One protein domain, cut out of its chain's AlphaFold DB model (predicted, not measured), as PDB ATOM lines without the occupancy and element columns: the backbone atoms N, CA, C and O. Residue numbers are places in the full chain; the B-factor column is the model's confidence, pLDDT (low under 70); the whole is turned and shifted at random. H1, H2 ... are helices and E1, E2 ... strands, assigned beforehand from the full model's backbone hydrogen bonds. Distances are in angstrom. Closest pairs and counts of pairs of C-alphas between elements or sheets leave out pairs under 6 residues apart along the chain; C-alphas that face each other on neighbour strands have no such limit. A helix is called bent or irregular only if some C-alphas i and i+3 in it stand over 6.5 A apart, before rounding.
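AT A GLANCE: This is residues 588 to 638 of the 638 residues of the protein "Extracellular nuclease" of Xanthomonas translucens pv. phlei (UniProt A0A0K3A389). Look first for one helix, H1, lying along much of the length of a loose, elongated piece, with a small two-stranded parallel sheet, E1 and E2, near the end of the helix where its last residues are. A long loop, residues 591 to 610, runs from E1 to the opposite end of the piece, folds back there around Ala 603, and then leads into H1. The printed part has 51 residues with one named helix and two named strands in the order E1, H1, E2; the sheet's order is E1, E2, all parallel. The class is mixed, helices and strands, but under half of the residues, 24 of 51, are in named elements. The whole is loose, with a radius of gyration of the C-alphas of 12.6 A and spans of 36 by 21 by 13 A.

IN THESE COORDINATES: Find C-alpha 588 at (71.913, 102.772, 134.406); here E1 begins, a strand of residues 588 to 590, 6.7 A from first to last C-alpha. After residues 591 to 610, which hold no named element, find C-alpha 611 at (72.966, 75.676, 130.156). From there H1, residues 611 to 627, runs 24.0 A from first to last C-alpha, and it is not bent. E2 follows, residues 634 to 637, 9.8 A long, and it ends at C-alpha 637 at (71.200, 95.286, 138.815).

HOW THE PARTS SIT: Begin with the sheet, where E1 and E2 are parallel neighbours with 23 degrees between their directions. Look at the C-alphas of Thr 589 and Gly 636, which face each other at 4.5 A. Between the same strands, N 590 and O 636 are within hydrogen-bond range at 2.9 A, and so are N 588 and O 634 at 3.0 A. Then look from E1 to H1: they are near each other, with 5 pairs of C-alphas within 10 A and no pair within 8 A. E1, H1 and E2 form a strand-helix-strand unit, two parallel neighbour strands with a helix between them along the chain, and its crossover is right-handed. In H1 every O i to N i+4 pair is within hydrogen-bond range.

THE WHOLE: The two C-alphas farthest apart are those of Ala 603 and Asn 630, 36.6 A. The printed part has no cut from residue 588 to residue 638, which is the chain's last residue, and its first and last C-alphas are 11.0 A apart. The link from E1 to H1 is long, with 20 residues, and the link from H1 to E2 is short, with 6 residues. The mean pLDDT of the printed part of this model is 92.7, and no printed residue is under 70.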
ATOM      1  N   ALA A 588      73.152 103.443 134.769       92.50
ATOM      2  CA  ALA A 588      71.913 102.772 134.406       92.50
ATOM      3  C   ALA A 588      71.540 101.721 135.447       92.50
ATOM      4  O   ALA A 588      72.392 101.178 136.148       92.50
ATOM      5  N   THR A 589      70.253 101.400 135.502       92.38
ATOM      6  CA  THR A 589      69.744 100.255 136.255       92.38
ATOM      7  C   THR A 589      69.074  99.273 135.308       92.38
ATOM      8  O   THR A 589      68.373  99.696 134.386       92.38
ATOM      9  N   TYR A 590      69.237  97.976 135.543       91.88
ATOM     10  CA  TYR A 590      68.604  96.924 134.753       91.88
ATOM     11  C   TYR A 590      68.036  95.847 135.677       91.88
ATOM     12  O   TYR A 590      68.771  95.274 136.475       91.88
ATOM     13  N   ASN A 591      66.727  95.592 135.590       91.44
ATOM     14  CA  ASN A 591      66.092  94.522 136.363       91.44
ATOM     15  C   ASN A 591      66.557  93.166 135.807       91.44
ATOM     16  O   ASN A 591      66.389  92.876 134.617       91.44
ATOM     17  N   MET A 592      67.154  92.367 136.681       91.00
ATOM     18  CA  MET A 592      67.653  91.019 136.459       91.00
ATOM     19  C   MET A 592      67.061  90.023 137.474       91.00
ATOM     20  O   MET A 592      67.578  88.918 137.599       91.00
ATOM     21  N   GLU A 593      65.936  90.344 138.124       87.38
ATOM     22  CA  GLU A 593      65.283  89.517 139.161       87.38
ATOM     23  C   GLU A 593      64.890  88.107 138.677       87.38
ATOM     24  O   GLU A 593      64.703  87.197 139.480       87.38
ATOM     25  N   ARG A 594      64.750  87.902 137.358       87.12
ATOM     26  CA  ARG A 594      64.484  86.585 136.737       87.12
ATOM     27  C   ARG A 594      65.678  86.058 135.935       87.12
ATOM     28  O   ARG A 594      65.504  85.318 134.965       87.12
ATOM     29  N   PHE A 595      66.893  86.474 136.273       90.38
ATOM     30  CA  PHE A 595      68.124  85.975 135.668       90.38
ATOM     31  C   PHE A 595      68.718  84.850 136.525       90.38
ATOM     32  O   PHE A 595      69.670  85.055 137.265       90.38
ATOM     33  N   PHE A 596      68.115  83.666 136.432       92.38
ATOM     34  CA  PHE A 596      68.614  82.456 137.090       92.38
ATOM     35  C   PHE A 596      69.836  81.891 136.356       92.38
ATOM     36  O   PHE A 596      70.031  82.189 135.172       92.38
ATOM     37  N   ASP A 597      70.633  81.070 137.033       92.75
ATOM     38  CA  ASP A 597      71.747  80.347 136.426       92.75
ATOM     39  C   ASP A 597      71.386  78.882 136.121       92.75
ATOM     40  O   ASP A 597      70.225  78.466 136.199       92.75
ATOM     41  N   ASP A 598      72.366  78.123 135.634       95.75
ATOM     42  CA  ASP A 598      72.238  76.701 135.321       95.75
ATOM     43  C   ASP A 598      72.728  75.780 136.451       95.75
ATOM     44  O   ASP A 598      72.909  74.575 136.240       95.75
ATOM     45  N   GLN A 599      72.929  76.327 137.652       94.88
ATOM     46  CA  GLN A 599      73.329  75.597 138.844       94.88
ATOM     47  C   GLN A 599      72.159  75.518 139.824       94.88
ATOM     48  O   GLN A 599      71.268  76.352 139.863       94.88
ATOM     49  N   ASN A 600      72.109  74.423 140.577       91.56
ATOM     50  CA  ASN A 600      71.067  74.221 141.571       91.56
ATOM     51  C   ASN A 600      71.653  74.499 142.949       91.56
ATOM     52  O   ASN A 600      72.413  73.647 143.426       91.56
ATOM     53  N   ASP A 601      71.258  75.588 143.610       92.38
ATOM     54  CA  ASP A 601      71.633  75.832 145.001       92.38
ATOM     55  C   ASP A 601      70.658  75.101 145.936       92.38
ATOM     56  O   ASP A 601      69.550  75.569 146.194       92.38
ATOM     57  N   PRO A 602      71.022  73.943 146.529       87.44
ATOM     58  CA  PRO A 602      70.045  73.059 147.178       87.44
ATOM     59  C   PRO A 602      69.391  73.644 148.440       87.44
ATOM     60  O   PRO A 602      68.464  73.051 148.989       87.44
ATOM     61  N   ALA A 603      69.910  74.767 148.938       91.69
ATOM     62  CA  ALA A 603      69.391  75.479 150.098       91.69
ATOM     63  C   ALA A 603      68.301  76.507 149.740       91.69
ATOM     64  O   ALA A 603      67.675  77.051 150.654       91.69
ATOM     65  N   ILE A 604      68.075  76.781 148.450       88.19
ATOM     66  CA  ILE A 604      67.151  77.803 147.953       88.19
ATOM     67  C   ILE A 604      66.196  77.159 146.938       88.19
ATOM     68  O   ILE A 604      66.576  76.333 146.117       88.19
ATOM     69  N   GLY A 605      64.906  77.491 147.032       88.31
ATOM     70  CA  GLY A 605      63.908  77.038 146.066       88.31
ATOM     71  C   GLY A 605      63.859  77.980 144.871       88.31
ATOM     72  O   GLY A 605      63.103  78.950 144.909       88.31
ATOM     73  N   GLU A 606      64.634  77.698 143.825       90.00
ATOM     74  CA  GLU A 606      64.709  78.539 142.625       90.00
ATOM     75  C   GLU A 606      64.571  77.744 141.316       90.00
ATOM     76  O   GLU A 606      64.809  76.533 141.277       90.00
ATOM     77  N   PRO A 607      64.155  78.394 140.216       93.44
ATOM     78  CA  PRO A 607      64.242  77.792 138.896       93.44
ATOM     79  C   PRO A 607      65.701  77.604 138.471       93.44
ATOM     80  O   PRO A 607      66.434  78.576 138.347       93.44
ATOM     81  N   VAL A 608      66.079  76.371 138.139       95.38
ATOM     82  CA  VAL A 608      67.381  76.062 137.531       95.38
ATOM     83  C   VAL A 608      67.229  76.054 136.016       95.38
ATOM     84  O   VAL A 608      66.343  75.372 135.479       95.38
ATOM     85  N   LEU A 609      68.054  76.825 135.312       96.06
ATOM     86  CA  LEU A 609      68.050  76.873 133.852       96.06
ATOM     87  C   LEU A 609      68.802  75.690 133.246       96.06
ATOM     88  O   LEU A 609      69.713  75.114 133.830       96.06
ATOM     89  N   THR A 610      68.474  75.361 132.001       96.88
ATOM     90  CA  THR A 610      69.415  74.610 131.163       96.88
ATOM     91  C   THR A 610      70.596  75.507 130.788       96.88
ATOM     92  O   THR A 610      70.419  76.707 130.572       96.88
ATOM     93  N   ALA A 611      71.783  74.928 130.596       96.75
ATOM     94  CA  ALA A 611      72.966  75.676 130.156       96.75
ATOM     95  C   ALA A 611      72.710  76.510 128.880       96.75
ATOM     96  O   ALA A 611      73.154  77.651 128.754       96.75
ATOM     97  N   ALA A 612      71.928  75.972 127.935       96.75
ATOM     98  CA  ALA A 612      71.542  76.688 126.721       96.75
ATOM     99  C   ALA A 612      70.619  77.887 127.012       96.75
ATOM    100  O   ALA A 612      70.818  78.969 126.454       96.75
ATOM    101  N   ALA A 613      69.630  77.713 127.892       95.94
ATOM    102  CA  ALA A 613      68.729  78.780 128.319       95.94
ATOM    103  C   ALA A 613      69.481  79.893 129.060       95.94
ATOM    104  O   ALA A 613      69.273  81.072 128.759       95.94
ATOM    105  N   TYR A 614      70.395  79.528 129.963       96.38
ATOM    106  CA  TYR A 614      71.262  80.469 130.666       96.38
ATOM    107  C   TYR A 614      72.118  81.283 129.690       96.38
ATOM    108  O   TYR A 614      72.055  82.515 129.685       96.38
ATOM    109  N   GLN A 615      72.814  80.616 128.764       96.50
ATOM    110  CA  GLN A 615      73.608  81.297 127.741       96.50
ATOM    111  C   GLN A 615      72.750  82.221 126.862       96.50
ATOM    112  O   GLN A 615      73.177  83.321 126.499       96.50
ATOM    113  N   GLY A 616      71.526  81.803 126.529       94.56
ATOM    114  CA  GLY A 616      70.563  82.618 125.793       94.56
ATOM    115  C   GLY A 616      70.183  83.899 126.539       94.56
ATOM    116  O   GLY A 616      70.231  84.988 125.956       94.56
ATOM    117  N   ARG A 617      69.862  83.802 127.836       93.25
ATOM    118  CA  ARG A 617      69.565  84.974 128.674       93.25
ATOM    119  C   ARG A 617      70.785  85.878 128.816       93.25
ATOM    120  O   ARG A 617      70.637  87.087 128.648       93.25
ATOM    121  N   LEU A 618      71.976  85.319 129.039       94.69
ATOM    122  CA  LEU A 618      73.229  86.074 129.138       94.69
ATOM    123  C   LEU A 618      73.494  86.884 127.865       94.69
ATOM    124  O   LEU A 618      73.765  88.085 127.926       94.69
ATOM    125  N   ASN A 619      73.332  86.256 126.700       95.62
ATOM    126  CA  ASN A 619      73.466  86.930 125.412       95.62
ATOM    127  C   ASN A 619      72.435  88.058 125.254       95.62
ATOM    128  O   ASN A 619      72.789  89.156 124.818       95.62
ATOM    129  N   LYS A 620      71.173  87.822 125.640       92.56
ATOM    130  CA  LYS A 620      70.107  88.834 125.584       92.56
ATOM    131  C   LYS A 620      70.400  90.026 126.501       92.56
ATOM    132  O   LYS A 620      70.298  91.164 126.045       92.56
ATOM    133  N   ALA A 621      70.815  89.782 127.744       93.56
ATOM    134  CA  ALA A 621      71.205  90.830 128.688       93.56
ATOM    135  C   ALA A 621      72.408  91.631 128.165       93.56
ATOM    136  O   ALA A 621      72.378  92.860 128.137       93.56
ATOM    137  N   SER A 622      73.428  90.946 127.636       94.88
ATOM    138  CA  SER A 622      74.595  91.584 127.018       94.88
ATOM    139  C   SER A 622      74.218  92.483 125.835       94.88
ATOM    140  O   SER A 622      74.760  93.579 125.686       94.88
ATOM    141  N   LEU A 623      73.293  92.049 124.972       94.38
ATOM    142  CA  LEU A 623      72.793  92.871 123.865       94.38
ATOM    143  C   LEU A 623      71.992  94.079 124.366       94.38
ATOM    144  O   LEU A 623      72.174  95.172 123.836       94.38
ATOM    145  N   ALA A 624      71.160  93.914 125.398       93.31
ATOM    146  CA  ALA A 624      70.423  95.019 126.007       93.31
ATOM    147  C   ALA A 624      71.372  96.092 126.574       93.31
ATOM    148  O   ALA A 624      71.247  97.272 126.247       93.31
ATOM    149  N   ILE A 625      72.377  95.677 127.348       93.50
ATOM    150  CA  ILE A 625      73.354  96.584 127.965       93.50
ATOM    151  C   ILE A 625      74.179  97.320 126.902       93.50
ATOM    152  O   ILE A 625      74.373  98.531 126.990       93.50
ATOM    153  N   ARG A 626      74.650  96.610 125.873       93.44
ATOM    154  CA  ARG A 626      75.505  97.208 124.839       93.44
ATOM    155  C   ARG A 626      74.737  98.108 123.881       93.44
ATOM    156  O   ARG A 626      75.176  99.220 123.623       93.44
ATOM    157  N   ASN A 627      73.603  97.636 123.369       92.44
ATOM    158  CA  ASN A 627      72.926  98.292 122.249       92.44
ATOM    159  C   ASN A 627      71.852  99.289 122.695       92.44
ATOM    160  O   ASN A 627      71.476 100.153 121.910       92.44
ATOM    161  N   TYR A 628      71.331  99.153 123.920       92.69
ATOM    162  CA  TYR A 628      70.245 100.001 124.414       92.69
ATOM    163  C   TYR A 628      70.635 100.820 125.637       92.69
ATOM    164  O   TYR A 628      70.163 101.942 125.754       92.69
ATOM    165  N   LEU A 629      71.498 100.320 126.525       93.00
ATOM    166  CA  LEU A 629      72.026 101.128 127.637       93.00
ATOM    167  C   LEU A 629      73.338 101.849 127.289       93.00
ATOM    168  O   LEU A 629      73.804 102.655 128.087       93.00
ATOM    169  N   ASN A 630      73.911 101.585 126.108       92.94
ATOM    170  CA  ASN A 630      75.184 102.144 125.636       92.94
ATOM    171  C   ASN A 630      76.342 101.950 126.629       92.94
ATOM    172  O   ASN A 630      77.091 102.890 126.884       92.94
ATOM    173  N   THR A 631      76.473 100.736 127.184       92.81
ATOM    174  CA  THR A 631      77.580 100.329 128.078       92.81
ATOM    175  C   THR A 631      77.851 101.340 129.203       92.81
ATOM    176  O   THR A 631      78.830 102.080 129.128       92.81
ATOM    177  N   PRO A 632      76.980 101.406 130.223       93.69
ATOM    178  CA  PRO A 632      77.137 102.355 131.316       93.69
ATOM    179  C   PRO A 632      78.406 102.098 132.140       93.69
ATOM    180  O   PRO A 632      78.769 100.943 132.362       93.69
ATOM    181  N   ASP A 633      79.024 103.167 132.642       93.88
ATOM    182  CA  ASP A 633      80.147 103.147 133.583       93.88
ATOM    183  C   ASP A 633      79.746 102.431 134.877       93.88
ATOM    184  O   ASP A 633      80.530 101.690 135.471       93.88
ATOM    185  N   ILE A 634      78.498 102.648 135.308       94.44
ATOM    186  CA  ILE A 634      77.898 102.000 136.473       94.44
ATOM    187  C   ILE A 634      76.565 101.374 136.064       94.44
ATOM    188  O   ILE A 634      75.612 102.072 135.710       94.44
ATOM    189  N   LEU A 635      76.484 100.047 136.175       94.31
ATOM    190  CA  LEU A 635      75.247  99.290 136.019       94.31
ATOM    191  C   LEU A 635      74.782  98.772 137.381       94.31
ATOM    192  O   LEU A 635      75.409  97.890 137.961       94.31
ATOM    193  N   GLY A 636      73.665  99.297 137.875       94.25
ATOM    194  CA  GLY A 636      72.942  98.693 138.991       94.25
ATOM    195  C   GLY A 636      72.039  97.569 138.491       94.25
ATOM    196  O   GLY A 636      71.218  97.790 137.602       94.25
ATOM    197  N   THR A 637      72.153  96.375 139.059       90.62
ATOM    198  CA  THR A 637      71.200  95.286 138.815       90.62
ATOM    199  C   THR A 637      70.270  95.156 140.010       90.62
ATOM    200  O   THR A 637      70.734  95.241 141.149       90.62
ATOM    201  N   VAL A 638      68.977  94.979 139.745       74.56
ATOM    202  CA  VAL A 638      67.969  94.643 140.764       74.56
ATOM    203  C   VAL A 638      67.479  93.240 140.502       74.56
ATOM    204  O   VAL A 638      67.179  92.987 139.312       74.56
TER     205      VAL A 638